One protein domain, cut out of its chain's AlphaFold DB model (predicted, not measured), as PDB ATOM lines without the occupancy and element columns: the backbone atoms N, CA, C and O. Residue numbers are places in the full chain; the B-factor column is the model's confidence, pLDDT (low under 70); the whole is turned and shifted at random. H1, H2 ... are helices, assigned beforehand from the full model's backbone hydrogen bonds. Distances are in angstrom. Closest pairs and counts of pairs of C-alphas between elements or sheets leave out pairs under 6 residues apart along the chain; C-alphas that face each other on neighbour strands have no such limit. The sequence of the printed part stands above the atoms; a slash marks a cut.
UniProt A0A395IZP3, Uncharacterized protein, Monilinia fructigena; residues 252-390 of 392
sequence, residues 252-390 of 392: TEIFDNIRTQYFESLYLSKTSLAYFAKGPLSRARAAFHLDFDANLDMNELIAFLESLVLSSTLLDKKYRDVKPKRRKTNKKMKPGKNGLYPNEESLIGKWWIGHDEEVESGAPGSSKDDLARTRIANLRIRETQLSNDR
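Overview. This is residues 252 to 390 of the 392 residues of an uncharacterized protein of Monilinia fructigena (UniProt A0A395IZP3). The longest helix, H6, and H5 form an open pair at one end of an only just elongated model, and an up-and-down bundle of H1, H2 and H3, each running against the one before, makes the other end. The end of H1 meets both H5 and H6, short H4 lies beside H6, and the unnamed residues 322 to 343 run along one side. Residues 360 to 367 and 290 to 295 stick out. The printed part has 139 residues with six named helices, H1 to H6 in chain order, and no named strand: all helix. It is only just compact, close to loose, with a radius of gyration of the C-alphas of 16.8 A and spans of 61 by 31 by 23 A.

Arrangement. H6, residues 368 to 388, touches H1, residues 252 to 267, at a steep tilt of 43 degrees, opposite ways; the closest C-alphas are those of Glu 383 and Leu 266, 6.4 A apart. H4, residues 312 to 321, only just touches H6, with 3 pairs of C-alphas within 8 A, the closest being Tyr 319 and Ile 376 at 7.1 A. H5, residues 344 to 360, is near H6. H1 is the hub, touching three helices. With its residues 263 to 267 alone it touches H5, the same way at a shallow tilt of 18 degrees; the C-alphas of Tyr 267 and Trp 351 are closest, 5.8 A apart. H1 and H2, residues 274 to 290, form a hairpin at a shallow tilt of 11 degrees, closest at the C-alphas of Ile 258 and Pro 280, 6.2 A. H2 and H3, residues 298 to 307, form another hairpin at 34.6 degrees, a shallow tilt only just short of steep; the C-alphas of Phe 288 and Met 298 are closest, 5.7 A. H3 and H6 are apart. Every O i to N i+4 pair is within hydrogen-bond range in H1, H3, H5 and H6, against 11 of 13 in H2 and 5 of 6 in H4.

Along the chain. H6 is 30.5 A from first to last C-alpha and ends at C-alpha 388 (-49.909, 27.906, -25.275). H5 is 24.4 A long, H2 23.2 A, with a kink of 29 degrees near residue 282, and H1 22.3 A, beginning at C-alpha 252 (-62.737, 47.076, -20.836). H4 and H3 have 10 residues each.

Size, cuts and confidence. The farthest C-alphas, of Asp 293 and Gly 365, are 61.6 A apart. The printed part has no cut. The link from H4 to H5 is long. Mean pLDDT of the printed part is 73.6; 55 residues are under 70, among them 311 to 340 and 355 to 369.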
ATOM      1  N   THR A 252     -63.999  46.359 -21.063       84.56
ATOM      2  CA  THR A 252     -62.737  47.076 -20.836       84.56
ATOM      3  C   THR A 252     -62.082  46.782 -19.485       84.56
ATOM      4  O   THR A 252     -60.864  46.646 -19.421       84.56
ATOM      5  N   GLU A 253     -62.859  46.662 -18.412       87.44
ATOM      6  CA  GLU A 253     -62.383  46.321 -17.070       87.44
ATOM      7  C   GLU A 253     -61.961  44.850 -16.987       87.44
ATOM      8  O   GLU A 253     -60.930  44.537 -16.388       87.44
ATOM      9  N   ILE A 254     -62.691  43.945 -17.648       88.50
ATOM     10  CA  ILE A 254     -62.291  42.536 -17.758       88.50
ATOM     11  C   ILE A 254     -60.964  42.440 -18.533       88.50
ATOM     12  O   ILE A 254     -60.018  41.807 -18.057       88.50
ATOM     13  N   PHE A 255     -60.835  43.132 -19.669       89.94
ATOM     14  CA  PHE A 255     -59.594  43.199 -20.450       89.94
ATOM     15  C   PHE A 255     -58.419  43.803 -19.663       89.94
ATOM     16  O   PHE A 255     -57.301  43.286 -19.726       89.94
ATOM     17  N   ASP A 256     -58.644  44.864 -18.887       88.25
ATOM     18  CA  ASP A 256     -57.604  45.503 -18.074       88.25
ATOM     19  C   ASP A 256     -57.153  44.619 -16.895       88.25
ATOM     20  O   ASP A 256     -55.951  44.548 -16.600       88.25
ATOM     21  N   ASN A 257     -58.073  43.857 -16.296       89.38
ATOM     22  CA  ASN A 257     -57.761  42.837 -15.295       89.38
ATOM     23  C   ASN A 257     -56.962  41.665 -15.891       89.38
ATOM     24  O   ASN A 257     -55.907  41.320 -15.354       89.38
ATOM     25  N   ILE A 258     -57.396  41.092 -17.024       90.81
ATOM     26  CA  ILE A 258     -56.652  40.029 -17.729       90.81
ATOM     27  C   ILE A 258     -55.237  40.508 -18.065       90.81
ATOM     28  O   ILE A 258     -54.274  39.792 -17.800       90.81
ATOM     29  N   ARG A 259     -55.087  41.721 -18.614       88.69
ATOM     30  CA  ARG A 259     -53.782  42.273 -19.012       88.69
ATOM     31  C   ARG A 259     -52.830  42.436 -17.836       88.69
ATOM     32  O   ARG A 259     -51.646  42.127 -17.950       88.69
ATOM     33  N   THR A 260     -53.347  42.910 -16.707       88.56
ATOM     34  CA  THR A 260     -52.561  43.070 -15.479       88.56
ATOM     35  C   THR A 260     -52.115  41.704 -14.958       88.56
ATOM     36  O   THR A 260     -50.920  41.481 -14.784       88.56
ATOM     37  N   GLN A 261     -53.040  40.747 -14.847       88.38
ATOM     38  CA  GLN A 261     -52.742  39.378 -14.418       88.38
ATOM     39  C   GLN A 261     -51.793  38.636 -15.375       88.38
ATOM     40  O   GLN A 261     -50.959  37.853 -14.921       88.38
ATOM     41  N   TYR A 262     -51.870  38.901 -16.683       88.94
ATOM     42  CA  TYR A 262     -50.959  38.365 -17.696       88.94
ATOM     43  C   TYR A 262     -49.527  38.860 -17.461       88.94
ATOM     44  O   TYR A 262     -48.609  38.051 -17.331       88.94
ATOM     45  N   PHE A 263     -49.328  40.175 -17.320       86.56
ATOM     46  CA  PHE A 263     -47.994  40.735 -17.097       86.56
ATOM     47  C   PHE A 263     -47.427  40.429 -15.702       86.56
ATOM     48  O   PHE A 263     -46.225  40.204 -15.579       86.56
ATOM     49  N   GLU A 264     -48.248  40.340 -14.655       85.75
ATOM     50  CA  GLU A 264     -47.788  39.869 -13.340       85.75
ATOM     51  C   GLU A 264     -47.376  38.388 -13.384       85.75
ATOM     52  O   GLU A 264     -46.316  38.026 -12.866       85.75
ATOM     53  N   SER A 265     -48.143  37.546 -14.088       87.06
ATOM     54  CA  SER A 265     -47.799  36.135 -14.330       87.06
ATOM     55  C   SER A 265     -46.540  35.964 -15.183       87.06
ATOM     56  O   SER A 265     -45.823  34.978 -15.007       87.06
ATOM     57  N   LEU A 266     -46.253  36.908 -16.082       83.94
ATOM     58  CA  LEU A 266     -45.081  36.900 -16.957       83.94
ATOM     59  C   LEU A 266     -43.806  37.410 -16.260       83.94
ATOM     60  O   LEU A 266     -42.779  36.741 -16.333       83.94
ATOM     61  N   TYR A 267     -43.863  38.565 -15.588       81.88
ATOM     62  CA  TYR A 267     -42.669  39.267 -15.090       81.88
ATOM     63  C   TYR A 267     -42.376  39.084 -13.599       81.88
ATOM     64  O   TYR A 267     -41.216  39.177 -13.209       81.88
ATOM     65  N   LEU A 268     -43.391  38.896 -12.751       78.62
ATOM     66  CA  LEU A 268     -43.210  38.924 -11.292       78.62
ATOM     67  C   LEU A 268     -43.414  37.561 -10.631       78.62
ATOM     68  O   LEU A 268     -42.768  37.253  -9.630       78.62
ATOM     69  N   SER A 269     -44.322  36.743 -11.162       76.00
ATOM     70  CA  SER A 269     -44.690  35.494 -10.509       76.00
ATOM     71  C   SER A 269     -43.597  34.426 -10.608       76.00
ATOM     72  O   SER A 269     -43.143  34.070 -11.694       76.00
ATOM     73  N   LYS A 270     -43.254  33.816  -9.466       70.50
ATOM     74  CA  LYS A 270     -42.535  32.529  -9.409       70.50
ATOM     75  C   LYS A 270     -43.486  31.316  -9.404       70.50
ATOM     76  O   LYS A 270     -43.019  30.182  -9.401       70.50
ATOM     77  N   THR A 271     -44.810  31.523  -9.435       68.44
ATOM     78  CA  THR A 271     -45.818  30.447  -9.482       68.44
ATOM     79  C   THR A 271     -46.056  29.926 -10.909       68.44
ATOM     80  O   THR A 271     -45.592  30.506 -11.899       68.44
ATOM     81  N   SER A 272     -46.768  28.796 -11.000       78.62
ATOM     82  CA  SER A 272     -47.116  28.120 -12.257       78.62
ATOM     83  C   SER A 272     -48.062  28.948 -13.132       78.62
ATOM     84  O   SER A 272     -49.067  29.474 -12.655       78.62
ATOM     85  N   LEU A 273     -47.794  28.991 -14.437       82.19
ATOM     86  CA  LEU A 273     -48.613  29.711 -15.421       82.19
ATOM     87  C   LEU A 273     -50.052  29.170 -15.504       82.19
ATOM     88  O   LEU A 273     -50.985  29.936 -15.736       82.19
ATOM     89  N   ALA A 274     -50.263  27.899 -15.146       80.00
ATOM     90  CA  ALA A 274     -51.587  27.288 -15.052       80.00
ATOM     91  C   ALA A 274     -52.543  27.993 -14.057       80.00
ATOM     92  O   ALA A 274     -53.756  27.801 -14.151       80.00
ATOM     93  N   TYR A 275     -52.043  28.813 -13.119       85.62
ATOM     94  CA  TYR A 275     -52.899  29.659 -12.275       85.62
ATOM     95  C   TYR A 275     -53.591  30.778 -13.075       85.62
ATOM     96  O   TYR A 275     -54.747  31.089 -12.786       85.62
ATOM     97  N   PHE A 276     -52.941  31.335 -14.105       89.19
ATOM     98  CA  PHE A 276     -53.544  32.334 -14.997       89.19
ATOM     99  C   PHE A 276     -54.698  31.726 -15.809       89.19
ATOM    100  O   PHE A 276     -55.793  32.288 -15.839       89.19
ATOM    101  N   ALA A 277     -54.475  30.542 -16.391       88.19
ATOM    102  CA  ALA A 277     -55.490  29.809 -17.146       88.19
ATOM    103  C   ALA A 277     -56.710  29.444 -16.272       88.19
ATOM    104  O   ALA A 277     -57.854  29.733 -16.621       88.19
ATOM    105  N   LYS A 278     -56.473  28.861 -15.088       86.25
ATOM    106  CA  LYS A 278     -57.546  28.370 -14.202       86.25
ATOM    107  C   LYS A 278     -58.297  29.465 -13.443       86.25
ATOM    108  O   LYS A 278     -59.446  29.247 -13.074       86.25
ATOM    109  N   GLY A 279     -57.658  30.604 -13.174       89.25
ATOM    110  CA  GLY A 279     -58.249  31.725 -12.442       89.25
ATOM    111  C   GLY A 279     -58.704  32.852 -13.379       89.25
ATOM    112  O   GLY A 279     -59.844  32.811 -13.842       89.25
ATOM    113  N   PRO A 280     -57.856  33.867 -13.643       90.69
ATOM    114  CA  PRO A 280     -58.176  35.010 -14.502       90.69
ATOM    115  C   PRO A 280     -58.845  34.661 -15.839       90.69
ATOM    116  O   PRO A 280     -59.901  35.215 -16.139       90.69
ATOM    117  N   LEU A 281     -58.275  33.736 -16.619       90.00
ATOM    118  CA  LEU A 281     -58.785  33.401 -17.954       90.00
ATOM    119  C   LEU A 281     -60.118  32.639 -17.895       90.00
ATOM    120  O   LEU A 281     -61.032  32.960 -18.648       90.00
ATOM    121  N   SER A 282     -60.258  31.687 -16.970       90.44
ATOM    122  CA  SER A 282     -61.519  30.966 -16.735       90.44
ATOM    123  C   SER A 282     -62.667  31.912 -16.348       90.44
ATOM    124  O   SER A 282     -63.750  31.846 -16.929       90.44
ATOM    125  N   ARG A 283     -62.417  32.869 -15.438       89.62
ATOM    126  CA  ARG A 283     -63.412  33.891 -15.055       89.62
ATOM    127  C   ARG A 283     -63.782  34.816 -16.216       89.62
ATOM    128  O   ARG A 283     -64.952  35.141 -16.372       89.62
ATOM    129  N   ALA A 284     -62.808  35.206 -17.038       89.31
ATOM    130  CA  ALA A 284     -63.064  36.000 -18.237       89.31
ATOM    131  C   ALA A 284     -63.930  35.245 -19.255       89.31
ATOM    132  O   ALA A 284     -64.921  35.795 -19.725       89.31
ATOM    133  N   ARG A 285     -63.606  33.975 -19.543       88.81
ATOM    134  CA  ARG A 285     -64.427  33.121 -20.415       88.81
ATOM    135  C   ARG A 285     -65.861  33.021 -19.890       88.81
ATOM    136  O   ARG A 285     -66.778  33.162 -20.681       88.81
ATOM    137  N   ALA A 286     -66.063  32.841 -18.582       88.12
ATOM    138  CA  ALA A 286     -67.402  32.777 -17.995       88.12
ATOM    139  C   ALA A 286     -68.225  34.061 -18.228       88.12
ATOM    140  O   ALA A 286     -69.362  33.966 -18.679       88.12
ATOM    141  N   ALA A 287     -67.654  35.250 -17.995       86.12
ATOM    142  CA  ALA A 287     -68.360  36.519 -18.211       86.12
ATOM    143  C   ALA A 287     -68.837  36.688 -19.669       86.12
ATOM    144  O   ALA A 287     -69.997  37.001 -19.911       86.12
ATOM    145  N   PHE A 288     -67.978  36.372 -20.643       84.50
ATOM    146  CA  PHE A 288     -68.318  36.425 -22.073       84.50
ATOM    147  C   PHE A 288     -69.162  35.222 -22.565       84.50
ATOM    148  O   PHE A 288     -69.535  35.180 -23.735       84.50
ATOM    149  N   HIS A 289     -69.480  34.243 -21.706       79.50
ATOM    150  CA  HIS A 289     -70.318  33.079 -22.046       79.50
ATOM    151  C   HIS A 289     -71.733  33.109 -21.445       79.50
ATOM    152  O   HIS A 289     -72.567  32.314 -21.882       79.50
ATOM    153  N   LEU A 290     -72.001  33.944 -20.430       66.50
ATOM    154  CA  LEU A 290     -73.284  33.951 -19.706       66.50
ATOM    155  C   LEU A 290     -74.167  35.179 -19.996       66.50
ATOM    156  O   LEU A 290     -75.392  35.061 -19.917       66.50
ATOM    157  N   ASP A 291     -73.588  36.331 -20.338       61.91
ATOM    158  CA  ASP A 291     -74.329  37.594 -20.444       61.91
ATOM    159  C   ASP A 291     -75.056  37.746 -21.796       61.91
ATOM    160  O   ASP A 291     -74.573  38.393 -22.722       61.91
ATOM    161  N   PHE A 292     -76.272  37.195 -21.891       52.34
ATOM    162  CA  PHE A 292     -77.172  37.335 -23.054       52.34
ATOM    163  C   PHE A 292     -77.641  38.775 -23.351       52.34
ATOM    164  O   PHE A 292     -78.173  39.022 -24.432       52.34
ATOM    165  N   ASP A 293     -77.493  39.696 -22.395       50.72
ATOM    166  CA  ASP A 293     -78.072  41.053 -22.415       50.72
ATOM    167  C   ASP A 293     -76.991  42.158 -22.495       50.72
ATOM    168  O   ASP A 293     -77.280  43.352 -22.432       50.72
ATOM    169  N   ALA A 294     -75.718  41.764 -22.627       61.44
ATOM    170  CA  ALA A 294     -74.584  42.666 -22.798       61.44
ATOM    171  C   ALA A 294     -73.940  42.473 -24.178       61.44
ATOM    172  O   ALA A 294     -73.896  41.370 -24.715       61.44
ATOM    173  N   ASN A 295     -73.349  43.537 -24.729       66.88
ATOM    174  CA  ASN A 295     -72.612  43.493 -26.001       66.88
ATOM    175  C   ASN A 295     -71.208  42.857 -25.835       66.88
ATOM    176  O   ASN A 295     -70.210  43.441 -26.250       66.88
ATOM    177  N   LEU A 296     -71.119  41.702 -25.167       75.38
ATOM    178  CA  LEU A 296     -69.886  40.970 -24.859       75.38
ATOM    179  C   LEU A 296     -69.690  39.813 -25.850       75.38
ATOM    180  O   LEU A 296     -70.106  38.687 -25.591       75.38
ATOM    181  N   ASP A 297     -69.039  40.067 -26.987       81.56
ATOM    182  CA  ASP A 297     -68.727  39.003 -27.951       81.56
ATOM    183  C   ASP A 297     -67.452  38.233 -27.550       81.56
ATOM    184  O   ASP A 297     -66.380  38.810 -27.342       81.56
ATOM    185  N   MET A 298     -67.539  36.901 -27.509       86.56
ATOM    186  CA  MET A 298     -66.387  36.003 -27.370       86.56
ATOM    187  C   MET A 298     -65.298  36.259 -28.424       86.56
ATOM    188  O   MET A 298     -64.117  36.078 -28.119       86.56
ATOM    189  N   ASN A 299     -65.644  36.724 -29.632       85.81
ATOM    190  CA  ASN A 299     -64.648  37.105 -30.638       85.81
ATOM    191  C   ASN A 299     -63.816  38.326 -30.204       85.81
ATOM    192  O   ASN A 299     -62.620  38.368 -30.492       85.81
ATOM    193  N   GLU A 300     -64.393  39.286 -29.468       87.62
ATOM    194  CA  GLU A 300     -63.625  40.401 -28.893       87.62
ATOM    195  C   GLU A 300     -62.666  39.911 -27.806       87.62
ATOM    196  O   GLU A 300     -61.516  40.349 -27.767       87.62
ATOM    197  N   LEU A 301     -63.089  38.958 -26.963       88.69
ATOM    198  CA  LEU A 301     -62.207  38.331 -25.974       88.69
ATOM    199  C   LEU A 301     -61.052  37.568 -26.645       88.69
ATOM    200  O   LEU A 301     -59.912  37.685 -26.194       88.69
ATOM    201  N   ILE A 302     -61.316  36.830 -27.727       87.56
ATOM    202  CA  ILE A 302     -60.284  36.118 -28.499       87.56
ATOM    203  C   ILE A 302     -59.303  37.114 -29.129       87.56
ATOM    204  O   ILE A 302     -58.108  37.042 -28.844       87.56
ATOM    205  N   ALA A 303     -59.788  38.096 -29.895       87.56
ATOM    206  CA  ALA A 303     -58.942  39.107 -30.536       87.56
ATOM    207  C   ALA A 303     -58.142  39.939 -29.513       87.56
ATOM    208  O   ALA A 303     -56.985  40.303 -29.746       87.56
ATOM    209  N   PHE A 304     -58.718  40.203 -28.336       89.62
ATOM    210  CA  PHE A 304     -58.000  40.824 -27.231       89.62
ATOM    211  C   PHE A 304     -56.887  39.915 -26.680       89.62
ATOM    212  O   PHE A 304     -55.757  40.381 -26.508       89.62
ATOM    213  N   LEU A 305     -57.161  38.630 -26.433       88.62
ATOM    214  CA  LEU A 305     -56.164  37.665 -25.953       88.62
ATOM    215  C   LEU A 305     -55.030  37.441 -26.965       88.62
ATOM    216  O   LEU A 305     -53.884  37.269 -26.542       88.62
ATOM    217  N   GLU A 306     -55.317  37.498 -28.266       85.31
ATOM    218  CA  GLU A 306     -54.313  37.524 -29.336       85.31
ATOM    219  C   GLU A 306     -53.475  38.810 -29.290       85.31
ATOM    220  O   GLU A 306     -52.249  38.743 -29.367       85.31
ATOM    221  N   SER A 307     -54.092  39.978 -29.059       84.25
ATOM    222  CA  SER A 307     -53.377  41.267 -28.961       84.25
ATOM    223  C   SER A 307     -52.368  41.353 -27.803       84.25
ATOM    224  O   SER A 307     -51.463  42.189 -27.837       84.25
ATOM    225  N   LEU A 308     -52.484  40.478 -26.793       81.94
ATOM    226  CA  LEU A 308     -51.500  40.337 -25.712       81.94
ATOM    227  C   LEU A 308     -50.244  39.545 -26.129       81.94
ATOM    228  O   LEU A 308     -49.268  39.514 -25.379       81.94
ATOM    229  N   VAL A 309     -50.245  38.882 -27.291       75.81
ATOM    230  CA  VAL A 309     -49.067  38.197 -27.842       75.81
ATOM    231  C   VAL A 309     -48.184  39.205 -28.580       75.81
ATOM    232  O   VAL A 309     -48.526  39.679 -29.662       75.81
ATOM    233  N   LEU A 310     -46.994  39.491 -28.050       74.19
ATOM    234  CA  LEU A 310     -45.950  40.135 -28.847       74.19
ATOM    235  C   LEU A 310     -45.237  39.085 -29.707       74.19
ATOM    236  O   LEU A 310     -44.905  37.999 -29.232       74.19
ATOM    237  N   SER A 311     -44.930  39.425 -30.963       64.38
ATOM    238  CA  SER A 311     -44.085  38.568 -31.799       64.38
ATOM    239  C   SER A 311     -42.683  38.425 -31.196       64.38
ATOM    240  O   SER A 311     -42.152  39.354 -30.581       64.38
ATOM    241  N   SER A 312     -42.027  37.288 -31.438       61.19
ATOM    242  CA  SER A 312     -40.651  37.028 -30.982       61.19
ATOM    243  C   SER A 312     -39.656  38.125 -31.395       61.19
ATOM    244  O   SER A 312     -38.765  38.484 -30.628       61.19
ATOM    245  N   THR A 313     -39.852  38.723 -32.573       65.25
ATOM    246  CA  THR A 313     -39.059  39.853 -33.080       65.25
ATOM    247  C   THR A 313     -39.310  41.170 -32.337       65.25
ATOM    248  O   THR A 313     -38.389  41.978 -32.206       65.25
ATOM    249  N   LEU A 314     -40.523  41.396 -31.818       67.44
ATOM    250  CA  LEU A 314     -40.835  42.551 -30.972       67.44
ATOM    251  C   LEU A 314     -40.310  42.363 -29.546       67.44
ATOM    252  O   LEU A 314     -39.771  43.317 -28.988       67.44
ATOM    253  N   LEU A 315     -40.392  41.148 -28.988       67.94
ATOM    254  CA  LEU A 315     -39.807  40.803 -27.684       67.94
ATOM    255  C   LEU A 315     -38.302  41.086 -27.636       67.94
ATOM    256  O   LEU A 315     -37.809  41.687 -26.681       67.94
ATOM    257  N   ASP A 316     -37.570  40.726 -28.688       64.38
ATOM    258  CA  ASP A 316     -36.126  40.951 -28.747       64.38
ATOM    259  C   ASP A 316     -35.758  42.434 -28.772       64.38
ATOM    260  O   ASP A 316     -34.852  42.854 -28.053       64.38
ATOM    261  N   LYS A 317     -36.490  43.250 -29.540       69.50
ATOM    262  CA  LYS A 317     -36.317  44.707 -29.542       69.50
ATOM    263  C   LYS A 317     -36.638  45.300 -28.166       69.50
ATOM    264  O   LYS A 317     -35.830  46.026 -27.593       69.50
ATOM    265  N   LYS A 318     -37.789  44.918 -27.608       67.88
ATOM    266  CA  LYS A 318     -38.295  45.301 -26.282       67.88
ATOM    267  C   LYS A 318     -37.265  45.037 -25.176       67.88
ATOM    268  O   LYS A 318     -36.882  45.975 -24.483       67.88
ATOM    269  N   TYR A 319     -36.751  43.816 -25.037       66.06
ATOM    270  CA  TYR A 319     -35.834  43.474 -23.940       66.06
ATOM    271  C   TYR A 319     -34.359  43.851 -24.193       66.06
ATOM    272  O   TYR A 319     -33.596  43.964 -23.234       66.06
ATOM    273  N   ARG A 320     -33.938  44.079 -25.450       64.62
ATOM    274  CA  ARG A 320     -32.581  44.563 -25.783       64.62
ATOM    275  C   ARG A 320     -32.446  46.085 -25.636       64.62
ATOM    276  O   ARG A 320     -31.405  46.544 -25.164       64.62
ATOM    277  N   ASP A 321     -33.483  46.846 -25.998       61.19
ATOM    278  CA  ASP A 321     -33.484  48.313 -25.917       61.19
ATOM    279  C   ASP A 321     -33.860  48.824 -24.511       61.19
ATOM    280  O   ASP A 321     -33.318  49.837 -24.059       61.19
ATOM    281  N   VAL A 322     -34.732  48.118 -23.772       57.66
ATOM    282  CA  VAL A 322     -35.111  48.462 -22.384       57.66
ATOM    283  C   VAL A 322     -34.047  47.984 -21.385       57.66
ATOM    284  O   VAL A 322     -34.282  47.182 -20.484       57.66
ATOM    285  N   LYS A 323     -32.844  48.557 -21.506       53.53
ATOM    286  CA  LYS A 323     -31.956  48.744 -20.347       53.53
ATOM    287  C   LYS A 323     -32.591  49.806 -19.428       53.53
ATOM    288  O   LYS A 323     -33.210  50.741 -19.945       53.53
ATOM    289  N   PRO A 324     -32.475  49.707 -18.090       45.88
ATOM    290  CA  PRO A 324     -33.311  50.470 -17.156       45.88
ATOM    291  C   PRO A 324     -33.047  51.990 -17.167       45.88
ATOM    292  O   PRO A 324     -32.305  52.531 -16.351       45.88
ATOM    293  N   LYS A 325     -33.729  52.711 -18.066       49.59
ATOM    294  CA  LYS A 325     -33.893  54.171 -18.040       49.59
ATOM    295  C   LYS A 325     -35.351  54.506 -17.738       49.59
ATOM    296  O   LYS A 325     -36.197  54.436 -18.622       49.59
ATOM    297  N   ARG A 326     -35.625  54.896 -16.487       45.66
ATOM    298  CA  ARG A 326     -36.956  55.314 -16.006       45.66
ATOM    299  C   ARG A 326     -37.542  56.402 -16.921       45.66
ATOM    300  O   ARG A 326     -37.070  57.539 -16.906       45.66
ATOM    301  N   ARG A 327     -38.577  56.068 -17.696       52.56
ATOM    302  CA  ARG A 327     -39.406  57.025 -18.447       52.56
ATOM    303  C   ARG A 327     -40.771  57.176 -17.772       52.56
ATOM    304  O   ARG A 327     -41.194  56.317 -17.006       52.56
ATOM    305  N   LYS A 328     -41.417  58.327 -17.985       53.09
ATOM    306  CA  LYS A 328     -42.733  58.630 -17.402       53.09
ATOM    307  C   LYS A 328     -43.830  57.985 -18.247       53.09
ATOM    308  O   LYS A 328     -43.814  58.102 -19.470       53.09
ATOM    309  N   THR A 329     -44.775  57.332 -17.584       52.03
ATOM    310  CA  THR A 329     -45.856  56.574 -18.214       52.03
ATOM    311  C   THR A 329     -46.994  57.502 -18.653       52.03
ATOM    312  O   THR A 329     -47.367  58.432 -17.940       52.03
ATOM    313  N   ASN A 330     -47.550  57.265 -19.846       51.53
ATOM    314  CA  ASN A 330     -48.678  58.038 -20.378       51.53
ATOM    315  C   ASN A 330     -50.005  57.304 -20.137       51.53
ATOM    316  O   ASN A 330     -50.112  56.099 -20.352       51.53
ATOM    317  N   LYS A 331     -51.038  58.043 -19.714       53.19
ATOM    318  CA  LYS A 331     -52.292  57.511 -19.143       53.19
ATOM    319  C   LYS A 331     -53.306  56.990 -20.188       53.19
ATOM    320  O   LYS A 331     -54.487  57.314 -20.110       53.19
ATOM    321  N   LYS A 332     -52.867  56.220 -21.194       56.19
ATOM    322  CA  LYS A 332     -53.750  55.565 -22.184       56.19
ATOM    323  C   LYS A 332     -53.378  54.095 -22.361       56.19
ATOM    324  O   LYS A 332     -52.263  53.791 -22.763       56.19
ATOM    325  N   MET A 333     -54.335  53.204 -22.105       61.78
ATOM    326  CA  MET A 333     -54.166  51.746 -22.076       61.78
ATOM    327  C   MET A 333     -54.096  51.107 -23.482       61.78
ATOM    328  O   MET A 333     -54.846  50.195 -23.816       61.78
ATOM    329  N   LYS A 334     -53.214  51.619 -24.347       61.72
ATOM    330  CA  LYS A 334     -52.933  51.076 -25.686       61.72
ATOM    331  C   LYS A 334     -51.419  50.877 -25.845       61.72
ATOM    332  O   LYS A 334     -50.677  51.665 -25.254       61.72
ATOM    333  N   PRO A 335     -50.952  49.884 -26.626       62.38
ATOM    334  CA  PRO A 335     -49.526  49.701 -26.886       62.38
ATOM    335  C   PRO A 335     -48.875  50.975 -27.433       62.38
ATOM    336  O   PRO A 335     -49.410  51.633 -28.329       62.38
ATOM    337  N   GLY A 336     -47.709  51.327 -26.898       62.72
ATOM    338  CA  GLY A 336     -46.892  52.422 -27.406       62.72
ATOM    339  C   GLY A 336     -46.231  52.088 -28.747       62.72
ATOM    340  O   GLY A 336     -46.269  50.961 -29.236       62.72
ATOM    341  N   LYS A 337     -45.515  53.062 -29.328       57.97
ATOM    342  CA  LYS A 337     -44.736  52.884 -30.578       57.97
ATOM    343  C   LYS A 337     -43.540  51.911 -30.432       57.97
ATOM    344  O   LYS A 337     -42.818  51.656 -31.390       57.97
ATOM    345  N   ASN A 338     -43.332  51.402 -29.218       59.09
ATOM    346  CA  ASN A 338     -42.388  50.373 -28.785       59.09
ATOM    347  C   ASN A 338     -43.052  48.998 -28.530       59.09
ATOM    348  O   ASN A 338     -42.344  48.058 -28.187       59.09
ATOM    349  N   GLY A 339     -44.377  48.874 -28.679       66.25
ATOM    350  CA  GLY A 339     -45.135  47.652 -28.382       66.25
ATOM    351  C   GLY A 339     -45.420  47.411 -26.894       66.25
ATOM    352  O   GLY A 339     -45.981  46.374 -26.567       66.25
ATOM    353  N   LEU A 340     -45.052  48.342 -26.005       68.19
ATOM    354  CA  LEU A 340     -45.239  48.212 -24.553       68.19
ATOM    355  C   LEU A 340     -46.527  48.877 -24.069       68.19
ATOM    356  O   LEU A 340     -46.892  49.954 -24.550       68.19
ATOM    357  N   TYR A 341     -47.173  48.288 -23.065       73.44
ATOM    358  CA  TYR A 341     -48.250  48.945 -22.320       73.44
ATOM    359  C   TYR A 341     -47.701  49.861 -21.203       73.44
ATOM    360  O   TYR A 341     -46.605  49.626 -20.689       73.44
ATOM    361  N   PRO A 342     -48.442  50.901 -20.759       66.69
ATOM    362  CA  PRO A 342     -47.923  51.875 -19.789       66.69
ATOM    363  C   PRO A 342     -47.573  51.313 -18.404       66.69
ATOM    364  O   PRO A 342     -46.755  51.900 -17.703       66.69
ATOM    365  N   ASN A 343     -48.186  50.206 -17.981       68.38
ATOM    366  CA  ASN A 343     -47.838  49.498 -16.742       68.38
ATOM    367  C   ASN A 343     -46.619  48.569 -16.916       68.38
ATOM    368  O   ASN A 343     -45.926  48.263 -15.946       68.38
ATOM    369  N   GLU A 344     -46.324  48.159 -18.147       75.25
ATOM    370  CA  GLU A 344     -45.366  47.108 -18.484       75.25
ATOM    371  C   GLU A 344     -43.904  47.535 -18.280       75.25
ATOM    372  O   GLU A 344     -43.113  46.771 -17.731       75.25
ATOM    373  N   GLU A 345     -43.552  48.785 -18.612       70.75
ATOM    374  CA  GLU A 345     -42.205  49.342 -18.374       70.75
ATOM    375  C   GLU A 345     -41.802  49.287 -16.882       70.75
ATOM    376  O   GLU A 345     -40.632  49.087 -16.554       70.75
ATOM    377  N   SER A 346     -42.776  49.394 -15.968       76.50
ATOM    378  CA  SER A 346     -42.561  49.260 -14.518       76.50
ATOM    379  C   SER A 346     -42.307  47.805 -14.102       76.50
ATOM    380  O   SER A 346     -41.429  47.533 -13.282       76.50
ATOM    381  N   LEU A 347     -43.035  46.855 -14.699       77.69
ATOM    382  CA  LEU A 347     -42.904  45.421 -14.419       77.69
ATOM    383  C   LEU A 347     -41.580  44.857 -14.958       77.69
ATOM    384  O   LEU A 347     -40.886  44.152 -14.231       77.69
ATOM    385  N   ILE A 348     -41.172  45.259 -16.166       77.19
ATOM    386  CA  ILE A 348     -39.854  44.935 -16.741       77.19
ATOM    387  C   ILE A 348     -38.727  45.508 -15.869       77.19
ATOM    388  O   ILE A 348     -37.732  44.828 -15.618       77.19
ATOM    389  N   GLY A 349     -38.892  46.734 -15.353       72.31
ATOM    390  CA  GLY A 349     -37.946  47.340 -14.413       72.31
ATOM    391  C   GLY A 349     -37.807  46.549 -13.107       72.31
ATOM    392  O   GLY A 349     -36.687  46.277 -12.678       72.31
ATOM    393  N   LYS A 350     -38.929  46.130 -12.504       78.38
ATOM    394  CA  LYS A 350     -38.941  45.267 -11.307       78.38
ATOM    395  C   LYS A 350     -38.287  43.905 -11.566       78.38
ATOM    396  O   LYS A 350     -37.498  43.462 -10.740       78.38
ATOM    397  N   TRP A 351     -38.575  43.273 -12.706       82.06
ATOM    398  CA  TRP A 351     -37.987  41.989 -13.109       82.06
ATOM    399  C   TRP A 351     -36.460  42.065 -13.263       82.06
ATOM    400  O   TRP A 351     -35.745  41.192 -12.772       82.06
ATOM    401  N   TRP A 352     -35.944  43.139 -13.876       78.06
ATOM    402  CA  TRP A 352     -34.497  43.352 -14.006       78.06
ATOM    403  C   TRP A 352     -33.807  43.526 -12.646       78.06
ATOM    404  O   TRP A 352     -32.749  42.940 -12.435       78.06
ATOM    405  N   ILE A 353     -34.407  44.300 -11.733       76.00
ATOM    406  CA  ILE A 353     -33.866  44.534 -10.383       76.00
ATOM    407  C   ILE A 353     -33.895  43.241  -9.558       76.00
ATOM    408  O   ILE A 353     -32.864  42.826  -9.038       76.00
ATOM    409  N   GLY A 354     -35.045  42.558  -9.505       71.31
ATOM    410  CA  GLY A 354     -35.217  41.341  -8.705       71.31
ATOM    411  C   GLY A 354     -34.293  40.192  -9.114       71.31
ATOM    412  O   GLY A 354     -33.890  39.411  -8.259       71.31
ATOM    413  N   HIS A 355     -33.905  40.107 -10.392       66.94
ATOM    414  CA  HIS A 355     -32.887  39.152 -10.836       66.94
ATOM    415  C   HIS A 355     -31.441  39.660 -10.715       66.94
ATOM    416  O   HIS A 355     -30.537  38.824 -10.734       66.94
ATOM    417  N   ASP A 356     -31.176  40.972 -10.640       64.38
ATOM    418  CA  ASP A 356     -29.824  41.479 -10.347       64.38
ATOM    419  C   ASP A 356     -29.461  41.201  -8.879       64.38
ATOM    420  O   ASP A 356     -28.409  40.612  -8.652       64.38
ATOM    421  N   GLU A 357     -30.349  41.444  -7.909       60.72
ATOM    422  CA  GLU A 357     -30.091  41.111  -6.490       60.72
ATOM    423  C   GLU A 357     -29.971  39.589  -6.243       60.72
ATOM    424  O   GLU A 357     -29.133  39.133  -5.460       60.72
ATOM    425  N   GLU A 358     -30.725  38.774  -6.990       59.69
ATOM    426  CA  GLU A 358     -30.625  37.302  -6.991       59.69
ATOM    427  C   GLU A 358     -29.271  36.779  -7.530       59.69
ATOM    428  O   GLU A 358     -28.904  35.639  -7.252       59.69
ATOM    429  N   VAL A 359     -28.505  37.601  -8.264       57.97
ATOM    430  CA  VAL A 359     -27.175  37.247  -8.812       57.97
ATOM    431  C   VAL A 359     -26.030  37.978  -8.109       57.97
ATOM    432  O   VAL A 359     -24.944  37.423  -7.977       57.97
ATOM    433  N   GLU A 360     -26.258  39.172  -7.567       54.78
ATOM    434  CA  GLU A 360     -25.323  39.824  -6.639       54.78
ATOM    435  C   GLU A 360     -25.149  38.988  -5.349       54.78
ATOM    436  O   GLU A 360     -24.093  39.003  -4.722       54.78
ATOM    437  N   SER A 361     -26.136  38.134  -5.052       54.75
ATOM    438  CA  SER A 361     -26.088  37.067  -4.042       54.75
ATOM    439  C   SER A 361     -25.364  35.773  -4.485       54.75
ATOM    440  O   SER A 361     -25.306  34.825  -3.702       54.75
ATOM    441  N   GLY A 362     -24.853  35.663  -5.723       49.03
ATOM    442  CA  GLY A 362     -24.503  34.367  -6.328       49.03
ATOM    443  C   GLY A 362     -23.361  34.354  -7.356       49.03
ATOM    444  O   GLY A 362     -23.590  34.526  -8.547       49.03
ATOM    445  N   ALA A 363     -22.166  33.969  -6.884       47.97
ATOM    446  CA  ALA A 363     -20.995  33.485  -7.639       47.97
ATOM    447  C   ALA A 363     -20.393  34.411  -8.740       47.97
ATOM    448  O   ALA A 363     -20.942  34.535  -9.837       47.97
ATOM    449  N   PRO A 364     -19.187  34.987  -8.532       50.81
ATOM    450  CA  PRO A 364     -18.526  35.813  -9.543       50.81
ATOM    451  C   PRO A 364     -17.969  34.973 -10.706       50.81
ATOM    452  O   PRO A 364     -17.329  33.945 -10.490       50.81
ATOM    453  N   GLY A 365     -18.146  35.447 -11.946       54.91
ATOM    454  CA  GLY A 365     -17.467  34.887 -13.127       54.91
ATOM    455  C   GLY A 365     -18.240  34.966 -14.448       54.91
ATOM    456  O   GLY A 365     -17.625  34.930 -15.510       54.91
ATOM    457  N   SER A 366     -19.569  35.106 -14.414       58.50
ATOM    458  CA  SER A 366     -20.374  35.249 -15.636       58.50
ATOM    459  C   SER A 366     -20.325  36.675 -16.193       58.50
ATOM    460  O   SER A 366     -20.441  37.650 -15.449       58.50
ATOM    461  N   SER A 367     -20.208  36.813 -17.516       67.50
ATOM    462  CA  SER A 367     -20.354  38.108 -18.185       67.50
ATOM    463  C   SER A 367     -21.789  38.621 -18.030       67.50
ATOM    464  O   SER A 367     -22.745  37.904 -18.339       67.50
ATOM    465  N   LYS A 368     -21.962  39.890 -17.622       66.44
ATOM    466  CA  LYS A 368     -23.289  40.525 -17.464       66.44
ATOM    467  C   LYS A 368     -24.134  40.447 -18.747       66.44
ATOM    468  O   LYS A 368     -25.362  40.419 -18.685       66.44
ATOM    469  N   ASP A 369     -23.475  40.353 -19.898       67.81
ATOM    470  CA  ASP A 369     -24.098  40.242 -21.213       67.81
ATOM    471  C   ASP A 369     -24.611  38.813 -21.520       67.81
ATOM    472  O   ASP A 369     -25.679  38.658 -22.112       67.81
ATOM    473  N   ASP A 370     -23.919  37.761 -21.061       70.81
ATOM    474  CA  ASP A 370     -24.366  36.356 -21.164       70.81
ATOM    475  C   ASP A 370     -25.450  36.013 -20.141       70.81
ATOM    476  O   ASP A 370     -26.416  35.302 -20.442       70.81
ATOM    477  N   LEU A 371     -25.355  36.604 -18.952       71.81
ATOM    478  CA  LEU A 371     -26.418  36.584 -17.958       71.81
ATOM    479  C   LEU A 371     -27.704  37.227 -18.508       71.81
ATOM    480  O   LEU A 371     -28.780  36.632 -18.418       71.81
ATOM    481  N   ALA A 372     -27.601  38.396 -19.152       72.75
ATOM    482  CA  ALA A 372     -28.735  39.053 -19.804       72.75
ATOM    483  C   ALA A 372     -29.321  38.205 -20.950       72.75
ATOM    484  O   ALA A 372     -30.542  38.044 -21.018       72.75
ATOM    485  N   ARG A 373     -28.475  37.597 -21.801       75.06
ATOM    486  CA  ARG A 373     -28.908  36.630 -22.835       75.06
ATOM    487  C   ARG A 373     -29.718  35.477 -22.229       75.06
ATOM    488  O   ARG A 373     -30.797  35.160 -22.728       75.06
ATOM    489  N   THR A 374     -29.234  34.898 -21.132       76.56
ATOM    490  CA  THR A 374     -29.867  33.759 -20.447       76.56
ATOM    491  C   THR A 374     -31.203  34.140 -19.800       76.56
ATOM    492  O   THR A 374     -32.198  33.437 -19.977       76.56
ATOM    493  N   ARG A 375     -31.275  35.290 -19.113       77.50
ATOM    494  CA  ARG A 375     -32.529  35.805 -18.530       77.50
ATOM    495  C   ARG A 375     -33.598  36.056 -19.600       77.50
ATOM    496  O   ARG A 375     -34.741  35.644 -19.417       77.50
ATOM    497  N   ILE A 376     -33.230  36.668 -20.730       80.12
ATOM    498  CA  ILE A 376     -34.151  36.899 -21.857       80.12
ATOM    499  C   ILE A 376     -34.621  35.567 -22.462       80.12
ATOM    500  O   ILE A 376     -35.808  35.418 -22.747       80.12
ATOM    501  N   ALA A 377     -33.740  34.572 -22.610       79.56
ATOM    502  CA  ALA A 377     -34.125  33.244 -23.091       79.56
ATOM    503  C   ALA A 377     -35.153  32.558 -22.166       79.56
ATOM    504  O   ALA A 377     -36.164  32.048 -22.650       79.56
ATOM    505  N   ASN A 378     -34.952  32.620 -20.846       80.75
ATOM    506  CA  ASN A 378     -35.907  32.093 -19.864       80.75
ATOM    507  C   ASN A 378     -37.259  32.831 -19.915       80.75
ATOM    508  O   ASN A 378     -38.311  32.192 -19.853       80.75
ATOM    509  N   LEU A 379     -37.244  34.156 -20.092       83.00
ATOM    510  CA  LEU A 379     -38.461  34.957 -20.238       83.00
ATOM    511  C   LEU A 379     -39.239  34.589 -21.515       83.00
ATOM    512  O   LEU A 379     -40.448  34.390 -21.441       83.00
ATOM    513  N   ARG A 380     -38.559  34.381 -22.656       81.69
ATOM    514  CA  ARG A 380     -39.193  33.870 -23.892       81.69
ATOM    515  C   ARG A 380     -39.850  32.500 -23.686       81.69
ATOM    516  O   ARG A 380     -40.940  32.273 -24.207       81.69
ATOM    517  N   ILE A 381     -39.210  31.583 -22.949       82.62
ATOM    518  CA  ILE A 381     -39.788  30.262 -22.632       82.62
ATOM    519  C   ILE A 381     -41.077  30.429 -21.813       82.62
ATOM    520  O   ILE A 381     -42.092  29.814 -22.144       82.62
ATOM    521  N   ARG A 382     -41.061  31.302 -20.798       83.56
ATOM    522  CA  ARG A 382     -42.230  31.616 -19.960       83.56
ATOM    523  C   ARG A 382     -43.366  32.256 -20.770       83.56
ATOM    524  O   ARG A 382     -44.515  31.848 -20.633       83.56
ATOM    525  N   GLU A 383     -43.048  33.200 -21.655       84.25
ATOM    526  CA  GLU A 383     -44.023  33.867 -22.531       84.25
ATOM    527  C   GLU A 383     -44.628  32.894 -23.563       84.25
ATOM    528  O   GLU A 383     -45.833  32.916 -23.801       84.25
ATOM    529  N   THR A 384     -43.828  31.956 -24.090       83.75
ATOM    530  CA  THR A 384     -44.293  30.880 -24.989       83.75
ATOM    531  C   THR A 384     -45.261  29.931 -24.275       83.75
ATOM    532  O   THR A 384     -46.318  29.607 -24.810       83.75
ATOM    533  N   GLN A 385     -44.942  29.510 -23.046       83.06
ATOM    534  CA  GLN A 385     -45.832  28.673 -22.233       83.06
ATOM    535  C   GLN A 385     -47.162  29.388 -21.945       83.06
ATOM    536  O   GLN A 385     -48.223  28.829 -22.199       83.06
ATOM    537  N   LEU A 386     -47.112  30.663 -21.537       82.44
ATOM    538  CA  LEU A 386     -48.300  31.488 -21.285       82.44
ATOM    539  C   LEU A 386     -49.086  31.833 -22.570       82.44
ATOM    540  O   LEU A 386     -50.230  32.282 -22.506       82.44
ATOM    541  N   SER A 387     -48.498  31.638 -23.754       79.94
ATOM    542  CA  SER A 387     -49.210  31.674 -25.038       79.94
ATOM    543  C   SER A 387     -49.917  30.359 -25.354       79.94
ATOM    544  O   SER A 387     -51.043  30.390 -25.838       79.94
ATOM    545  N   ASN A 388     -49.305  29.217 -25.040       79.94
ATOM    546  CA  ASN A 388     -49.909  27.906 -25.275       79.94
ATOM    547  C   ASN A 388     -51.095  27.649 -24.327       79.94
ATOM    548  O   ASN A 388     -52.150  27.217 -24.783       79.94
ATOM    549  N   ASP A 389     -50.957  28.010 -23.045       71.75
ATOM    550  CA  ASP A 389     -51.990  27.870 -22.000       71.75
ATOM    551  C   ASP A 389     -53.268  28.716 -22.258       71.75
ATOM    552  O   ASP A 389     -54.222  28.642 -21.485       71.75
ATOM    553  N   ARG A 390     -53.301  29.543 -23.319       64.44
ATOM    554  CA  ARG A 390     -54.481  30.320 -23.756       64.44
ATOM    555  C   ARG A 390     -55.338  29.614 -24.812       64.44
ATOM    556  O   ARG A 390     -56.527  29.923 -24.897       64.44
TER     557      ARG A 390